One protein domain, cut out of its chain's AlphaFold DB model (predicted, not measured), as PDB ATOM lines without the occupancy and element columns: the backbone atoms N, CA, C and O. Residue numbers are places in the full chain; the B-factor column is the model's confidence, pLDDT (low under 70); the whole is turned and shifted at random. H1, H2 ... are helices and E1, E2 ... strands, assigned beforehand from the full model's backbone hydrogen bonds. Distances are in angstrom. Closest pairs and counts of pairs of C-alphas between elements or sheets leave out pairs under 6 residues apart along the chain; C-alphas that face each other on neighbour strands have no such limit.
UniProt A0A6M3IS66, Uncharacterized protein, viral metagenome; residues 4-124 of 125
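AT A GLANCE: This is residues 4 to 124 of the 125 residues of an uncharacterized protein of viral metagenome (UniProt A0A6M3IS66). One very long helix, H5, makes the length of the model, with H4 side by side with its first half and a small two-stranded sheet, E1 and E2, over the pair, E1 nearer H5 and E2 nearer H4. H3 packs on E2 with its first residues, H2 crosses H3, and the short H1 lies out at the margin. The printed part has 121 residues, with five named helices and two named strands in the order H1, H2, E1, H3, H4, E2, H5; the sheet is antiparallel and the class is mostly helix. It is compact, with a radius of gyration of the C-alphas of 15.7 A, yet its outline is a rod spanning 55 by 24 by 19 A.

IN THESE COORDINATES: Begin at C-alpha 4, at (-17.883, 11.125, -59.611), where H1, residues 4 to 7, starts. H2 follows at residues 14 to 20, then strand E1 at residues 23 to 27. H3, residues 33 to 43, is 15.4 A long, and H4, residues 49 to 64, is 23.1 A. Strand E2 holds residues 70 to 74. Find C-alpha 89 at (-20.600, 2.257, -25.546); from there H5 runs 51.3 A to C-alpha 123 at (5.017, 24.504, -63.974).

HOW THE PARTS SIT: Look first at H5 and H4, which touch and run opposite ways at a shallow tilt of 13 degrees; their closest C-alphas are those of Leu 53 and Val 102, 6.1 A apart, and H5 touches H4 with residues 91 to 106 alone. E1 and E2 are antiparallel neighbours, with N 25 and O 72 at 3.1 A and N 72 and O 25 at 3.0 A, within hydrogen-bond range. The closest C-alphas of H4 and E2, Asn 58 and Phe 71, are 6.0 A apart; those of E1 and H5, Ile 24 and Ser 103, are 6.8 A apart. The closest C-alphas of H3 and E2 are those of Tyr 33 and Phe 73, 5.8 A apart. H3 and H4 form a helical hairpin that only just touches, with 3 pairs of C-alphas within 8 A, Lys 34 and Leu 51 being closest at 7.5 A; H4 touches there with residue 51 alone. H2 touches H3 about perpendicular, at 83 degrees, with the C-alphas of Asp 15 and Ile 36 closest at 5.8 A. H1 is near H2 and apart from H5. In H2, H3 and H5 every O i to N i+4 pair is within hydrogen-bond range, in H4 11 of 12; H1 is too short for such a pair.

THE WHOLE: The two C-alphas farthest apart, Thr 87 and Asn 124, are 55.5 A apart. The printed part has no cut. The link from E2 to H5, residues 75 to 88, is long. Mean pLDDT of the printed part is 81.5; residues 4 to 11, residue 48 and residues 120 to 124 are under 70.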
ATOM      1  N   ILE A   4     -19.351  11.229 -59.490       53.50
ATOM      2  CA  ILE A   4     -17.883  11.125 -59.611       53.50
ATOM      3  C   ILE A   4     -17.422  11.602 -60.995       53.50
ATOM      4  O   ILE A   4     -16.443  12.327 -61.099       53.50
ATOM      5  N   LYS A   5     -18.184  11.297 -62.055       51.31
ATOM      6  CA  LYS A   5     -17.836  11.659 -63.437       51.31
ATOM      7  C   LYS A   5     -17.734  13.175 -63.667       51.31
ATOM      8  O   LYS A   5     -16.952  13.584 -64.515       51.31
ATOM      9  N   TYR A   6     -18.487  13.986 -62.918       53.25
ATOM     10  CA  TYR A   6     -18.461  15.454 -63.019       53.25
ATOM     11  C   TYR A   6     -17.402  16.110 -62.126       53.25
ATOM     12  O   TYR A   6     -16.994  17.234 -62.398       53.25
ATOM     13  N   LEU A   7     -16.959  15.428 -61.066       59.19
ATOM     14  CA  LEU A   7     -15.917  15.922 -60.160       59.19
ATOM     15  C   LEU A   7     -14.512  15.418 -60.550       59.19
ATOM     16  O   LEU A   7     -13.501  15.981 -60.119       59.19
ATOM     17  N   SER A   8     -14.440  14.369 -61.373       61.19
ATOM     18  CA  SER A   8     -13.207  13.889 -61.990       61.19
ATOM     19  C   SER A   8     -12.610  14.956 -62.900       61.19
ATOM     20  O   SER A   8     -13.269  15.455 -63.809       61.19
ATOM     21  N   ASN A   9     -11.336  15.273 -62.690       65.56
ATOM     22  CA  ASN A   9     -10.597  16.138 -63.599       65.56
ATOM     23  C   ASN A   9     -10.072  15.279 -64.763       65.56
ATOM     24  O   ASN A   9      -9.251  14.396 -64.507       65.56
ATOM     25  N   PRO A  10     -10.499  15.506 -66.018       64.75
ATOM     26  CA  PRO A  10     -10.067  14.694 -67.158       64.75
ATOM     27  C   PRO A  10      -8.561  14.805 -67.446       64.75
ATOM     28  O   PRO A  10      -8.007  13.934 -68.106       64.75
ATOM     29  N   LEU A  11      -7.888  15.842 -66.932       68.00
ATOM     30  CA  LEU A  11      -6.436  16.018 -67.029       68.00
ATOM     31  C   LEU A  11      -5.658  15.192 -65.990       68.00
ATOM     32  O   LEU A  11      -4.429  15.162 -66.029       68.00
ATOM     33  N   LEU A  12      -6.349  14.581 -65.023       72.44
ATOM     34  CA  LEU A  12      -5.752  13.726 -64.001       72.44
ATOM     35  C   LEU A  12      -5.981  12.256 -64.333       72.44
ATOM     36  O   LEU A  12      -7.038  11.862 -64.823       72.44
ATOM     37  N   GLU A  13      -4.999  11.431 -63.982       80.50
ATOM     38  CA  GLU A  13      -5.115   9.981 -64.083       80.50
ATOM     39  C   GLU A  13      -6.303   9.457 -63.271       80.50
ATOM     40  O   GLU A  13      -6.650   9.985 -62.208       80.50
ATOM     41  N   GLU A  14      -6.919   8.387 -63.766       81.44
ATOM     42  CA  GLU A  14      -8.120   7.811 -63.165       81.44
ATOM     43  C   GLU A  14      -7.892   7.403 -61.701       81.44
ATOM     44  O   GLU A  14      -8.731   7.689 -60.849       81.44
ATOM     45  N   ASP A  15      -6.726   6.836 -61.381       83.06
ATOM     46  CA  ASP A  15      -6.338   6.459 -60.016       83.06
ATOM     47  C   ASP A  15      -6.233   7.666 -59.079       83.06
ATOM     48  O   ASP A  15      -6.643   7.597 -57.920       83.06
ATOM     49  N   VAL A  16      -5.734   8.798 -59.580       83.62
ATOM     50  CA  VAL A  16      -5.626  10.049 -58.816       83.62
ATOM     51  C   VAL A  16      -7.016  10.619 -58.565       83.62
ATOM     52  O   VAL A  16      -7.320  11.017 -57.444       83.62
ATOM     53  N   ASN A  17      -7.891  10.604 -59.574       83.56
ATOM     54  CA  ASN A  17      -9.285  11.003 -59.403       83.56
ATOM     55  C   ASN A  17     -10.003  10.110 -58.390       83.56
ATOM     56  O   ASN A  17     -10.597  10.630 -57.451       83.56
ATOM     57  N   LYS A  18      -9.895   8.783 -58.519       84.31
ATOM     58  CA  LYS A  18     -10.468   7.835 -57.554       84.31
ATOM     59  C   LYS A  18      -9.957   8.133 -56.147       84.31
ATOM     60  O   LYS A  18     -10.770   8.286 -55.245       84.31
ATOM     61  N   PHE A  19      -8.648   8.320 -55.973       86.31
ATOM     62  CA  PHE A  19      -8.039   8.629 -54.678       86.31
ATOM     63  C   PHE A  19      -8.623   9.879 -54.002       86.31
ATOM     64  O   PHE A  19      -8.874   9.863 -52.798       86.31
ATOM     65  N   ARG A  20      -8.894  10.944 -54.766       84.25
ATOM     66  CA  ARG A  20      -9.498  12.186 -54.242       84.25
ATOM     67  C   ARG A  20     -10.871  11.945 -53.610       84.25
ATOM     68  O   ARG A  20     -11.189  12.563 -52.599       84.25
ATOM     69  N   PHE A  21     -11.650  11.019 -54.166       85.75
ATOM     70  CA  PHE A  21     -12.995  10.681 -53.689       85.75
ATOM     71  C   PHE A  21     -13.038   9.489 -52.730       85.75
ATOM     72  O   PHE A  21     -14.129   9.093 -52.319       85.75
ATOM     73  N   LEU A  22     -11.890   8.903 -52.371       88.12
ATOM     74  CA  LEU A  22     -11.868   7.789 -51.428       88.12
ATOM     75  C   LEU A  22     -12.281   8.242 -50.034       88.12
ATOM     76  O   LEU A  22     -11.829   9.265 -49.526       88.12
ATOM     77  N   ASP A  23     -13.089   7.419 -49.394       88.88
ATOM     78  CA  ASP A  23     -13.502   7.555 -48.008       88.88
ATOM     79  C   ASP A  23     -13.261   6.231 -47.275       88.88
ATOM     80  O   ASP A  23     -13.019   5.206 -47.911       88.88
ATOM     81  N   ILE A  24     -13.307   6.233 -45.945       89.94
ATOM     82  CA  ILE A  24     -13.185   5.019 -45.134       89.94
ATOM     83  C   ILE A  24     -14.547   4.705 -44.544       89.94
ATOM     84  O   ILE A  24     -15.089   5.476 -43.751       89.94
ATOM     85  N   LYS A  25     -15.087   3.539 -44.891       91.12
ATOM     86  CA  LYS A  25     -16.379   3.069 -44.384       91.12
ATOM     87  C   LYS A  25     -16.331   1.593 -44.037       91.12
ATOM     88  O   LYS A  25     -15.358   0.894 -44.322       91.12
ATOM     89  N   LEU A  26     -17.390   1.125 -43.387       90.44
ATOM     90  CA  LEU A  26     -17.570  -0.283 -43.083       90.44
ATOM     91  C   LEU A  26     -18.134  -1.026 -44.281       90.44
ATOM     92  O   LEU A  26     -19.157  -0.648 -44.855       90.44
ATOM     93  N   VAL A  27     -17.474  -2.126 -44.600       91.00
ATOM     94  CA  VAL A  27     -17.789  -3.011 -45.707       91.00
ATOM     95  C   VAL A  27     -17.789  -4.455 -45.232       91.00
ATOM     96  O   VAL A  27     -17.124  -4.826 -44.266       91.00
ATOM     97  N   GLU A  28     -18.547  -5.289 -45.928       86.50
ATOM     98  CA  GLU A  28     -18.641  -6.724 -45.647       86.50
ATOM     99  C   GLU A  28     -17.544  -7.510 -46.391       86.50
ATOM    100  O   GLU A  28     -17.097  -8.563 -45.940       86.50
ATOM    101  N   LYS A  29     -17.059  -6.973 -47.519       85.81
ATOM    102  CA  LYS A  29     -16.034  -7.572 -48.388       85.81
ATOM    103  C   LYS A  29     -14.873  -6.601 -48.596       85.81
ATOM    104  O   LYS A  29     -15.039  -5.405 -48.396       85.81
ATOM    105  N   ASP A  30     -13.687  -7.122 -48.924       84.19
ATOM    106  CA  ASP A  30     -12.556  -6.249 -49.279       84.19
ATOM    107  C   ASP A  30     -12.835  -5.561 -50.612       84.19
ATOM    108  O   ASP A  30     -13.453  -6.141 -51.505       84.19
ATOM    109  N   THR A  31     -12.334  -4.343 -50.735       85.00
ATOM    110  CA  THR A  31     -12.363  -3.557 -51.961       85.00
ATOM    111  C   THR A  31     -10.987  -3.528 -52.625       85.00
ATOM    112  O   THR A  31      -9.952  -3.786 -52.003       85.00
ATOM    113  N   GLU A  32     -10.960  -3.165 -53.904       84.44
ATOM    114  CA  GLU A  32      -9.730  -3.021 -54.694       84.44
ATOM    115  C   GLU A  32      -9.006  -1.677 -54.479       84.44
ATOM    116  O   GLU A  32      -7.869  -1.487 -54.916       84.44
ATOM    117  N   TYR A  33      -9.619  -0.740 -53.747       86.44
ATOM    118  CA  TYR A  33      -9.127   0.635 -53.617       86.44
ATOM    119  C   TYR A  33      -7.839   0.768 -52.793       86.44
ATOM    120  O   TYR A  33      -7.132   1.772 -52.907       86.44
ATOM    121  N   LYS A  34      -7.458  -0.263 -52.027       84.69
ATOM    122  CA  LYS A  34      -6.152  -0.324 -51.341       84.69
ATOM    123  C   LYS A  34      -4.980  -0.216 -52.319       84.69
ATOM    124  O   LYS A  34      -3.979   0.427 -51.999       84.69
ATOM    125  N   SER A  35      -5.104  -0.822 -53.500       84.50
ATOM    126  CA  SER A  35      -4.076  -0.771 -54.545       84.50
ATOM    127  C   SER A  35      -3.921   0.645 -55.097       84.50
ATOM    128  O   SER A  35      -2.800   1.114 -55.263       84.50
ATOM    129  N   ILE A  36      -5.031   1.368 -55.271       85.31
ATOM    130  CA  ILE A  36      -5.031   2.768 -55.722       85.31
ATOM    131  C   ILE A  36      -4.349   3.668 -54.687       85.31
ATOM    132  O   ILE A  36      -3.465   4.449 -55.036       85.31
ATOM    133  N   VAL A  37      -4.688   3.513 -53.399       84.56
ATOM    134  CA  VAL A  37      -4.024   4.244 -52.305       84.56
ATOM    135  C   VAL A  37      -2.520   4.008 -52.328       84.56
ATOM    136  O   VAL A  37      -1.749   4.963 -52.238       84.56
ATOM    137  N   LYS A  38      -2.088   2.755 -52.487       85.62
ATOM    138  CA  LYS A  38      -0.669   2.408 -52.583       85.62
ATOM    139  C   LYS A  38       0.000   3.077 -53.792       85.62
ATOM    140  O   LYS A  38       0.986   3.788 -53.602       85.62
ATOM    141  N   ASN A  39      -0.561   2.915 -54.988       86.06
ATOM    142  CA  ASN A  39       0.001   3.437 -56.236       86.06
ATOM    143  C   ASN A  39       0.146   4.964 -56.204       86.06
ATOM    144  O   ASN A  39       1.218   5.494 -56.499       86.06
ATOM    145  N   VAL A  40      -0.904   5.682 -55.791       84.69
ATOM    146  CA  VAL A  40      -0.886   7.150 -55.693       84.69
ATOM    147  C   VAL A  40       0.099   7.609 -54.618       84.69
ATOM    148  O   VAL A  40       0.848   8.564 -54.834       84.69
ATOM    149  N   SER A  41       0.169   6.902 -53.487       83.94
ATOM    150  CA  SER A  41       1.110   7.252 -52.419       83.94
ATOM    151  C   SER A  41       2.563   7.085 -52.853       83.94
ATOM    152  O   SER A  41       3.389   7.950 -52.568       83.94
ATOM    153  N   GLU A  42       2.890   6.016 -53.579       84.75
ATOM    154  CA  GLU A  42       4.236   5.790 -54.116       84.75
ATOM    155  C   GLU A  42       4.588   6.812 -55.199       84.75
ATOM    156  O   GLU A  42       5.636   7.456 -55.128       84.75
ATOM    157  N   LYS A  43       3.671   7.040 -56.142       83.75
ATOM    158  CA  LYS A  43       3.859   7.965 -57.262       83.75
ATOM    159  C   LYS A  43       4.089   9.407 -56.819       83.75
ATOM    160  O   LYS A  43       4.959  10.091 -57.351       83.75
ATOM    161  N   TYR A  44       3.327   9.872 -55.833       80.00
ATOM    162  CA  TYR A  44       3.415  11.245 -55.340       80.00
ATOM    163  C   TYR A  44       4.276  11.378 -54.084       80.00
ATOM    164  O   TYR A  44       4.338  12.471 -53.517       80.00
ATOM    165  N   LYS A  45       4.960  10.308 -53.647       80.00
ATOM    166  CA  LYS A  45       5.738  10.265 -52.397       80.00
ATOM    167  C   LYS A  45       4.921  10.813 -51.216       80.00
ATOM    168  O   LYS A  45       5.344  11.746 -50.528       80.00
ATOM    169  N   LEU A  46       3.689  10.331 -51.070       76.81
ATOM    170  CA  LEU A  46       2.820  10.613 -49.926       76.81
ATOM    171  C   LEU A  46       3.141   9.612 -48.807       76.81
ATOM    172  O   LEU A  46       3.637   8.514 -49.070       76.81
ATOM    173  N   GLN A  47       2.882   9.984 -47.554       70.75
ATOM    174  CA  GLN A  47       3.098   9.068 -46.435       70.75
ATOM    175  C   GLN A  47       2.217   7.819 -46.585       70.75
ATOM    176  O   GLN A  47       1.004   7.915 -46.736       70.75
ATOM    177  N   LYS A  48       2.834   6.631 -46.493       65.69
ATOM    178  CA  LYS A  48       2.150   5.321 -46.521       65.69
ATOM    179  C   LYS A  48       1.358   5.017 -45.235       65.69
ATOM    180  O   LYS A  48       0.793   3.928 -45.110       65.69
ATOM    181  N   SER A  49       1.292   5.972 -44.306       71.44
ATOM    182  CA  SER A  49       0.670   5.833 -42.988       71.44
ATOM    183  C   SER A  49      -0.791   5.391 -43.076       71.44
ATOM    184  O   SER A  49      -1.242   4.625 -42.233       71.44
ATOM    185  N   THR A  50      -1.532   5.764 -44.123       74.06
ATOM    186  CA  THR A  50      -2.967   5.444 -44.242       74.06
ATOM    187  C   THR A  50      -3.261   3.943 -44.260       74.06
ATOM    188  O   THR A  50      -4.224   3.500 -43.636       74.06
ATOM    189  N   LEU A  51      -2.442   3.132 -44.943       82.00
ATOM    190  CA  LEU A  51      -2.656   1.678 -45.008       82.00
ATOM    191  C   LEU A  51      -2.390   1.012 -43.653       82.00
ATOM    192  O   LEU A  51      -3.089   0.073 -43.267       82.00
ATOM    193  N   GLU A  52      -1.392   1.496 -42.919       84.56
ATOM    194  CA  GLU A  52      -1.065   1.016 -41.574       84.56
ATOM    195  C   GLU A  52      -2.109   1.453 -40.541       84.56
ATOM    196  O   GLU A  52      -2.508   0.665 -39.676       84.56
ATOM    197  N   LEU A  53      -2.621   2.675 -40.681       81.56
ATOM    198  CA  LEU A  53      -3.713   3.201 -39.876       81.56
ATOM    199  C   LEU A  53      -5.001   2.398 -40.098       81.56
ATOM    200  O   LEU A  53      -5.628   1.982 -39.125       81.56
ATOM    201  N   LEU A  54      -5.344   2.068 -41.348       87.62
ATOM    202  CA  LEU A  54      -6.493   1.212 -41.665       87.62
ATOM    203  C   LEU A  54      -6.341  -0.200 -41.074       87.62
ATOM    204  O   LEU A  54      -7.295  -0.761 -40.528       87.62
ATOM    205  N   LYS A  55      -5.137  -0.787 -41.137       87.94
ATOM    206  CA  LYS A  55      -4.846  -2.081 -40.490       87.94
ATOM    207  C   LYS A  55      -5.040  -2.001 -38.976       87.94
ATOM    208  O   LYS A  55      -5.659  -2.889 -38.389       87.94
ATOM    209  N   THR A  56      -4.545  -0.936 -38.354       87.94
ATOM    210  CA  THR A  56      -4.691  -0.693 -36.914       87.94
ATOM    211  C   THR A  56      -6.156  -0.525 -36.524       87.94
ATOM    212  O   THR A  56      -6.607  -1.146 -35.563       87.94
ATOM    213  N   LEU A  57      -6.918   0.248 -37.299       89.38
ATOM    214  CA  LEU A  57      -8.346   0.463 -37.091       89.38
ATOM    215  C   LEU A  57      -9.129  -0.856 -37.164       89.38
ATOM    216  O   LEU A  57      -9.930  -1.149 -36.280       89.38
ATOM    217  N   ASN A  58      -8.834  -1.705 -38.148       89.94
ATOM    218  CA  ASN A  58      -9.439  -3.034 -38.265       89.94
ATOM    219  C   ASN A  58      -9.055  -3.981 -37.124       89.94
ATOM    220  O   ASN A  58      -9.884  -4.767 -36.661       89.94
ATOM    221  N   LYS A  59      -7.808  -3.916 -36.643       89.44
ATOM    222  CA  LYS A  59      -7.368  -4.697 -35.480       89.44
ATOM    223  C   LYS A  59      -8.141  -4.296 -34.225       89.44
ATOM    224  O   LYS A  59      -8.520  -5.159 -33.443       89.44
ATOM    225  N   GLU A  60      -8.388  -3.004 -34.046       87.06
ATOM    226  CA  GLU A  60      -9.175  -2.481 -32.928       87.06
ATOM    227  C   GLU A  60     -10.653  -2.831 -33.057       87.06
ATOM    228  O   GLU A  60     -11.253  -3.252 -32.074       87.06
ATOM    229  N   LEU A  61     -11.219  -2.749 -34.264       88.25
ATOM    230  CA  LEU A  61     -12.585  -3.191 -34.529       88.25
ATOM    231  C   LEU A  61     -12.777  -4.648 -34.084       88.25
ATOM    232  O   LEU A  61     -13.664  -4.924 -33.282       88.25
ATOM    233  N   LYS A  62     -11.891  -5.562 -34.502       87.25
ATOM    234  CA  LYS A  62     -11.968  -6.991 -34.145       87.25
ATOM    235  C   LYS A  62     -11.869  -7.283 -32.645       87.25
ATOM    236  O   LYS A  62     -12.342  -8.325 -32.207       87.25
ATOM    237  N   LYS A  63     -11.275  -6.395 -31.838       84.62
ATOM    238  CA  LYS A  63     -11.230  -6.572 -30.370       84.62
ATOM    239  C   LYS A  63     -12.601  -6.428 -29.719       84.62
ATOM    240  O   LYS A  63     -12.811  -6.918 -28.613       84.62
ATOM    241  N   TYR A  64     -13.500  -5.698 -30.364       81.62
ATOM    242  CA  TYR A  64     -14.747  -5.247 -29.759       81.62
ATOM    243  C   TYR A  64     -15.986  -5.643 -30.568       81.62
ATOM    244  O   TYR A  64     -17.091  -5.610 -30.033       81.62
ATOM    245  N   TYR A  65     -15.808  -5.996 -31.839       81.81
ATOM    246  CA  TYR A  65     -16.852  -6.373 -32.776       81.81
ATOM    247  C   TYR A  65     -16.558  -7.763 -33.341       81.81
ATOM    248  O   TYR A  65     -15.506  -7.996 -33.934       81.81
ATOM    249  N   THR A  66     -17.502  -8.680 -33.146       79.00
ATOM    250  CA  THR A  66     -17.436 -10.075 -33.608       79.00
ATOM    251  C   THR A  66     -18.156 -10.298 -34.937       79.00
ATOM    252  O   THR A  66     -18.210 -11.424 -35.422       79.00
ATOM    253  N   GLY A  67     -18.732  -9.247 -35.524       82.00
ATOM    254  CA  GLY A  67     -19.388  -9.348 -36.818       82.00
ATOM    255  C   GLY A  67     -18.397  -9.373 -37.981       82.00
ATOM    256  O   GLY A  67     -17.183  -9.271 -37.830       82.00
ATOM    257  N   TYR A  68     -18.954  -9.490 -39.178       85.50
ATOM    258  CA  TYR A  68     -18.216  -9.737 -40.418       85.50
ATOM    259  C   TYR A  68     -17.788  -8.452 -41.153       85.50
ATOM    260  O   TYR A  68     -17.070  -8.511 -42.149       85.50
ATOM    261  N   MET A  69     -18.204  -7.285 -40.656       88.19
ATOM    262  CA  MET A  69     -17.822  -5.986 -41.217       88.19
ATOM    263  C   MET A  69     -16.393  -5.589 -40.846       88.19
ATOM    264  O   MET A  69     -15.903  -5.886 -39.755       88.19
ATOM    265  N   LYS A  70     -15.751  -4.855 -41.749       90.62
ATOM    266  CA  LYS A  70     -14.407  -4.292 -41.605       90.62
ATOM    267  C   LYS A  70     -14.339  -2.910 -42.240       90.62
ATOM    268  O   LYS A  70     -15.136  -2.597 -43.116       90.62
ATOM    269  N   PHE A  71     -13.388  -2.092 -41.815       90.50
ATOM    270  CA  PHE A  71     -13.105  -0.820 -42.464       90.50
ATOM    271  C   PHE A  71     -12.303  -1.035 -43.739       90.50
ATOM    272  O   PHE A  71     -11.299  -1.756 -43.734       90.50
ATOM    273  N   ASP A  72     -12.709  -0.361 -44.806       91.25
ATOM    274  CA  ASP A  72     -11.948  -0.292 -46.044       91.25
ATOM    275  C   ASP A  72     -12.144   1.049 -46.759       91.25
ATOM    276  O   ASP A  72     -13.026   1.833 -46.398       91.25
ATOM    277  N   PHE A  73     -11.300   1.311 -47.757       89.62
ATOM    278  CA  PHE A  73     -11.447   2.451 -48.651       89.62
ATOM    279  C   PHE A  73     -12.600   2.222 -49.623       89.62
ATOM    280  O   PHE A  73     -12.724   1.144 -50.188       89.62
ATOM    281  N   VAL A  74     -13.431   3.232 -49.847       88.50
ATOM    282  CA  VAL A  74     -14.619   3.137 -50.701       88.50
ATOM    283  C   VAL A  74     -14.858   4.440 -51.455       88.50
ATOM    284  O   VAL A  74     -14.483   5.512 -50.990       88.50
ATOM    285  N   LEU A  75     -15.553   4.374 -52.593       84.25
ATOM    286  CA  LEU A  75     -16.003   5.548 -53.357       84.25
ATOM    287  C   LEU A  75     -17.447   5.941 -52.998       84.25
ATOM    288  O   LEU A  75     -18.296   6.144 -53.863       84.25
ATOM    289  N   GLY A  76     -17.729   6.011 -51.694       75.19
ATOM    290  CA  GLY A  76     -19.007   6.468 -51.141       75.19
ATOM    291  C   GLY A  76     -19.948   5.366 -50.644       75.19
ATOM    292  O   GLY A  76     -20.780   5.648 -49.779       75.19
ATOM    293  N   GLU A  77     -19.791   4.123 -51.096       75.81
ATOM    294  CA  GLU A  77     -20.618   2.986 -50.662       75.81
ATOM    295  C   GLU A  77     -20.060   2.337 -49.392       75.81
ATOM    296  O   GLU A  77     -18.900   1.951 -49.346       75.81
ATOM    297  N   GLY A  78     -20.877   2.212 -48.347       82.44
ATOM    298  CA  GLY A  78     -20.482   1.578 -47.090       82.44
ATOM    299  C   GLY A  78     -21.296   2.092 -45.909       82.44
ATOM    300  O   GLY A  78     -21.974   3.116 -46.014       82.44
ATOM    301  N   LYS A  79     -21.227   1.377 -44.786       86.81
ATOM    302  CA  LYS A  79     -21.906   1.765 -43.542       86.81
ATOM    303  C   LYS A  79     -21.036   2.706 -42.716       86.81
ATOM    304  O   LYS A  79     -19.805   2.612 -42.741       86.81
ATOM    305  N   MET A  80     -21.677   3.611 -41.986       85.69
ATOM    306  CA  MET A  80     -20.993   4.504 -41.058       85.69
ATOM    307  C   MET A  80     -20.622   3.747 -39.786       85.69
ATOM    308  O   MET A  80     -21.260   2.763 -39.417       85.69
ATOM    309  N   ILE A  81     -19.597   4.221 -39.077       84.00
ATOM    310  CA  ILE A  81     -19.198   3.631 -37.790       84.00
ATOM    311  C   ILE A  81     -20.340   3.633 -36.759       84.00
ATOM    312  O   ILE A  81     -20.423   2.730 -35.928       84.00
ATOM    313  N   ASP A  82     -21.239   4.613 -36.846       81.62
ATOM    314  CA  ASP A  82     -22.450   4.726 -36.031       81.62
ATOM    315  C   ASP A  82     -23.451   3.583 -36.236       81.62
ATOM    316  O   ASP A  82     -24.210   3.273 -35.318       81.62
ATOM    317  N   ASP A  83     -23.413   2.908 -37.387       82.19
ATOM    318  CA  ASP A  83     -24.316   1.795 -37.687       82.19
ATOM    319  C   ASP A  83     -23.931   0.507 -36.936       82.19
ATOM    320  O   ASP A  83     -24.721  -0.441 -36.866       82.19
ATOM    321  N   ILE A  84     -22.727   0.442 -36.347       80.06
ATOM    322  CA  ILE A  84     -22.309  -0.711 -35.545       80.06
ATOM    323  C   ILE A  84     -22.934  -0.641 -34.155       80.06
ATOM    324  O   ILE A  84     -22.619   0.219 -33.331       80.06
ATOM    325  N   LYS A  85     -23.720  -1.669 -33.828       76.25
ATOM    326  CA  LYS A  85     -24.126  -1.947 -32.450       76.25
ATOM    327  C   LYS A  85     -23.010  -2.692 -31.722       76.25
ATOM    328  O   LYS A  85     -22.685  -3.827 -32.059       76.25
ATOM    329  N   MET A  86     -22.437  -2.058 -30.701       76.44
ATOM    330  CA  MET A  86     -21.451  -2.673 -29.808       76.44
ATOM    331  C   MET A  86     -22.011  -2.793 -28.396       76.44
ATOM    332  O   MET A  86     -22.667  -1.877 -27.902       76.44
ATOM    333  N   THR A  87     -21.675  -3.882 -27.703       72.44
ATOM    334  CA  THR A  87     -22.161  -4.161 -26.342       72.44
ATOM    335  C   THR A  87     -21.734  -3.094 -25.328       72.44
ATOM    336  O   THR A  87     -22.457  -2.811 -24.379       72.44
ATOM    337  N   LYS A  88     -20.558  -2.475 -25.516       80.75
ATOM    338  CA  LYS A  88     -20.010  -1.448 -24.615       80.75
ATOM    339  C   LYS A  88     -19.854  -0.112 -25.344       80.75
ATOM    340  O   LYS A  88     -18.951   0.026 -26.169       80.75
ATOM    341  N   LYS A  89     -20.652   0.895 -24.968       81.69
ATOM    342  CA  LYS A  89     -20.600   2.257 -25.546       81.69
ATOM    343  C   LYS A  89     -19.199   2.886 -25.492       81.69
ATOM    344  O   LYS A  89     -18.726   3.395 -26.499       81.69
ATOM    345  N   LYS A  90     -18.476   2.720 -24.378       83.81
ATOM    346  CA  LYS A  90     -17.099   3.226 -24.212       83.81
ATOM    347  C   LYS A  90     -16.112   2.683 -25.260       83.81
ATOM    348  O   LYS A  90     -15.152   3.356 -25.619       83.81
ATOM    349  N   ASN A  91     -16.323   1.458 -25.748       84.00
ATOM    350  CA  ASN A  91     -15.473   0.873 -26.789       84.00
ATOM    351  C   ASN A  91     -15.811   1.449 -28.168       84.00
ATOM    352  O   ASN A  91     -14.898   1.696 -28.953       84.00
ATOM    353  N   LEU A  92     -17.095   1.716 -28.427       84.44
ATOM    354  CA  LEU A  92     -17.542   2.405 -29.635       84.44
ATOM    355  C   LEU A  92     -16.950   3.815 -29.712       84.44
ATOM    356  O   LEU A  92     -16.438   4.197 -30.754       84.44
ATOM    357  N   GLU A  93     -16.938   4.560 -28.606       86.31
ATOM    358  CA  GLU A  93     -16.327   5.897 -28.559       86.31
ATOM    359  C   GLU A  93     -14.822   5.861 -28.846       86.31
ATOM    360  O   GLU A  93     -14.325   6.647 -29.650       86.31
ATOM    361  N   LYS A  94     -14.086   4.903 -28.267       86.88
ATOM    362  CA  LYS A  94     -12.657   4.712 -28.576       86.88
ATOM    363  C   LYS A  94     -12.419   4.376 -30.046       86.88
ATOM    364  O   LYS A  94     -11.474   4.886 -30.647       86.88
ATOM    365  N   LEU A  95     -13.262   3.519 -30.619       88.06
ATOM    366  CA  LEU A  95     -13.175   3.155 -32.027       88.06
ATOM    367  C   LEU A  95     -13.487   4.358 -32.927       88.06
ATOM    368  O   LEU A  95     -12.771   4.575 -33.898       88.06
ATOM    369  N   LYS A  96     -14.489   5.170 -32.566       88.94
ATOM    370  CA  LYS A  96     -14.830   6.427 -33.245       88.94
ATOM    371  C   LYS A  96     -13.682   7.418 -33.229       88.94
ATOM    372  O   LYS A  96     -13.332   7.935 -34.280       88.94
ATOM    373  N   LEU A  97     -13.042   7.628 -32.081       89.19
ATOM    374  CA  LEU A  97     -11.870   8.501 -31.991       89.19
ATOM    375  C   LEU A  97     -10.757   8.049 -32.942       89.19
ATOM    376  O   LEU A  97     -10.226   8.866 -33.691       89.19
ATOM    377  N   LYS A  98     -10.449   6.746 -32.981       87.56
ATOM    378  CA  LYS A  98      -9.481   6.208 -33.949       87.56
ATOM    379  C   LYS A  98      -9.945   6.381 -35.389       87.56
ATOM    380  O   LYS A  98      -9.145   6.774 -36.225       87.56
ATOM    381  N   TYR A  99     -11.210   6.106 -35.684       90.25
ATOM    382  CA  TYR A  99     -11.780   6.303 -37.014       90.25
ATOM    383  C   TYR A  99     -11.611   7.753 -37.488       90.25
ATOM    384  O   TYR A  99     -11.099   7.972 -38.584       90.25
ATOM    385  N   PHE A 100     -11.941   8.733 -36.642       89.50
ATOM    386  CA  PHE A 100     -11.758  10.151 -36.952       89.50
ATOM    387  C   PHE A 100     -10.289  10.513 -37.172       89.50
ATOM    388  O   PHE A 100      -9.991  11.229 -38.119       89.50
ATOM    389  N   GLN A 101      -9.364   9.974 -36.371       87.94
ATOM    390  CA  GLN A 101      -7.927  10.171 -36.595       87.94
ATOM    391  C   GLN A 101      -7.482   9.641 -37.963       87.94
ATOM    392  O   GLN A 101      -6.761  10.324 -38.679       87.94
ATOM    393  N   VAL A 102      -7.917   8.438 -38.354       87.38
ATOM    394  CA  VAL A 102      -7.551   7.877 -39.664       87.38
ATOM    395  C   VAL A 102      -8.180   8.675 -40.812       87.38
ATOM    396  O   VAL A 102      -7.531   8.875 -41.837       87.38
ATOM    397  N   SER A 103      -9.420   9.137 -40.647       87.06
ATOM    398  CA  SER A 103     -10.110   9.978 -41.631       87.06
ATOM    399  C   SER A 103      -9.410  11.335 -41.812       87.06
ATOM    400  O   SER A 103      -9.143  11.733 -42.943       87.06
ATOM    401  N   ASP A 104      -9.007  11.986 -40.716       88.12
ATOM    402  CA  ASP A 104      -8.243  13.242 -40.740       88.12
ATOM    403  C   ASP A 104      -6.884  13.075 -41.441       88.12
ATOM    404  O   ASP A 104      -6.501  13.877 -42.293       88.12
ATOM    405  N   GLU A 105      -6.174  11.979 -41.163       85.69
ATOM    406  CA  GLU A 105      -4.914  11.662 -41.843       85.69
ATOM    407  C   GLU A 105      -5.107  11.414 -43.348       85.69
ATOM    408  O   GLU A 105      -4.303  11.875 -44.164       85.69
ATOM    409  N   LEU A 106      -6.188  10.734 -43.747       85.62
ATOM    410  CA  LEU A 106      -6.533  10.570 -45.160       85.62
ATOM    411  C   LEU A 106      -6.784  11.934 -45.827       85.62
ATOM    412  O   LEU A 106      -6.294  12.177 -46.932       85.62
ATOM    413  N   GLU A 107      -7.489  12.839 -45.153       87.12
ATOM    414  CA  GLU A 107      -7.802  14.170 -45.676       87.12
ATOM    415  C   GLU A 107      -6.556  15.063 -45.798       87.12
ATOM    416  O   GLU A 107      -6.371  15.760 -46.804       87.12
ATOM    417  N   LYS A 108      -5.620  14.978 -44.843       86.50
ATOM    418  CA  LYS A 108      -4.302  15.629 -44.945       86.50
ATOM    419  C   LYS A 108      -3.522  15.136 -46.155       86.50
ATOM    420  O   LYS A 108      -2.909  15.938 -46.862       86.50
ATOM    421  N   ILE A 109      -3.556  13.833 -46.423       84.75
ATOM    422  CA  ILE A 109      -2.858  13.239 -47.565       84.75
ATOM    423  C   ILE A 109      -3.484  13.695 -48.883       84.75
ATOM    424  O   ILE A 109      -2.749  14.093 -49.790       84.75
ATOM    425  N   LYS A 110      -4.819  13.720 -48.981       86.44
ATOM    426  CA  LYS A 110      -5.523  14.289 -50.140       86.44
ATOM    427  C   LYS A 110      -5.175  15.759 -50.342       86.44
ATOM    428  O   LYS A 110      -4.826  16.160 -51.445       86.44
ATOM    429  N   THR A 111      -5.171  16.551 -49.274       85.81
ATOM    430  CA  THR A 111      -4.782  17.967 -49.332       85.81
ATOM    431  C   THR A 111      -3.330  18.133 -49.794       85.81
ATOM    432  O   THR A 111      -3.019  19.007 -50.605       85.81
ATOM    433  N   GLY A 112      -2.421  17.279 -49.314       84.06
ATOM    434  CA  GLY A 112      -1.026  17.246 -49.755       84.06
ATOM    435  C   GLY A 112      -0.883  16.890 -51.237       84.06
ATOM    436  O   GLY A 112      -0.072  17.496 -51.942       84.06
ATOM    437  N   LEU A 113      -1.698  15.953 -51.725       85.06
ATOM    438  CA  LEU A 113      -1.787  15.607 -53.139       85.06
ATOM    439  C   LEU A 113      -2.302  16.789 -53.971       85.06
ATOM    440  O   LEU A 113      -1.642  17.159 -54.937       85.06
ATOM    441  N   GLU A 114      -3.398  17.441 -53.573       83.44
ATOM    442  CA  GLU A 114      -3.944  18.621 -54.267       83.44
ATOM    443  C   GLU A 114      -2.906  19.745 -54.389       83.44
ATOM    444  O   GLU A 114      -2.758  20.347 -55.453       83.44
ATOM    445  N   LYS A 115      -2.132  20.007 -53.325       83.25
ATOM    446  CA  LYS A 115      -1.034  20.989 -53.358       83.25
ATOM    447  C   LYS A 115       0.030  20.612 -54.390       83.25
ATOM    448  O   LYS A 115       0.429  21.457 -55.188       83.25
ATOM    449  N   LYS A 116       0.467  19.347 -54.410       81.50
ATOM    450  CA  LYS A 116       1.453  18.850 -55.387       81.50
ATOM    451  C   LYS A 116       0.925  18.915 -56.819       81.50
ATOM    452  O   LYS A 116       1.673  19.282 -57.720       81.50
ATOM    453  N   LEU A 117      -0.352  18.594 -57.026       82.75
ATOM    454  CA  LEU A 117      -1.002  18.695 -58.330       82.75
ATOM    455  C   LEU A 117      -1.031  20.149 -58.814       82.75
ATOM    456  O   LEU A 117      -0.581  20.409 -59.925       82.75
ATOM    457  N   LYS A 118      -1.456  21.102 -57.972       78.44
ATOM    458  CA  LYS A 118      -1.472  22.538 -58.314       78.44
ATOM    459  C   LYS A 118      -0.101  23.070 -58.735       78.44
ATOM    460  O   LYS A 118      -0.012  23.757 -59.745       78.44
ATOM    461  N   VAL A 119       0.963  22.720 -58.008       72.81
ATOM    462  CA  VAL A 119       2.338  23.121 -58.369       72.81
ATOM    463  C   VAL A 119       2.730  22.576 -59.744       72.81
ATOM    464  O   VAL A 119       3.302  23.299 -60.551       72.81
ATOM    465  N   LYS A 120       2.376  21.322 -60.042       66.81
ATOM    466  CA  LYS A 120       2.692  20.686 -61.326       66.81
ATOM    467  C   LYS A 120       1.928  21.305 -62.503       66.81
ATOM    468  O   LYS A 120       2.463  21.353 -63.603       66.81
ATOM    469  N   TYR A 121       0.701  21.781 -62.281       62.50
ATOM    470  CA  TYR A 121      -0.055  22.528 -63.293       62.50
ATOM    471  C   TYR A 121       0.583  23.891 -63.583       62.50
ATOM    472  O   TYR A 121       0.765  24.234 -64.744       62.50
ATOM    473  N   LEU A 122       1.001  24.620 -62.544       59.53
ATOM    474  CA  LEU A 122       1.655  25.927 -62.686       59.53
ATOM    475  C   LEU A 122       3.040  25.861 -63.351       59.53
ATOM    476  O   LEU A 122       3.491  26.861 -63.881       59.53
ATOM    477  N   GLN A 123       3.719  24.711 -63.311       56.47
ATOM    478  CA  GLN A 123       5.017  24.504 -63.974       56.47
ATOM    479  C   GLN A 123       4.901  24.076 -65.445       56.47
ATOM    480  O   GLN A 123       5.894  24.118 -66.163       56.47
ATOM    481  N   ASN A 124       3.719  23.628 -65.877       52.75
ATOM    482  CA  ASN A 124       3.443  23.192 -67.251       52.75
ATOM    483  C   ASN A 124       2.603  24.221 -68.035       52.75
ATOM    484  O   ASN A 124       2.086  23.888 -69.102       52.75
TER     485      ASN A 124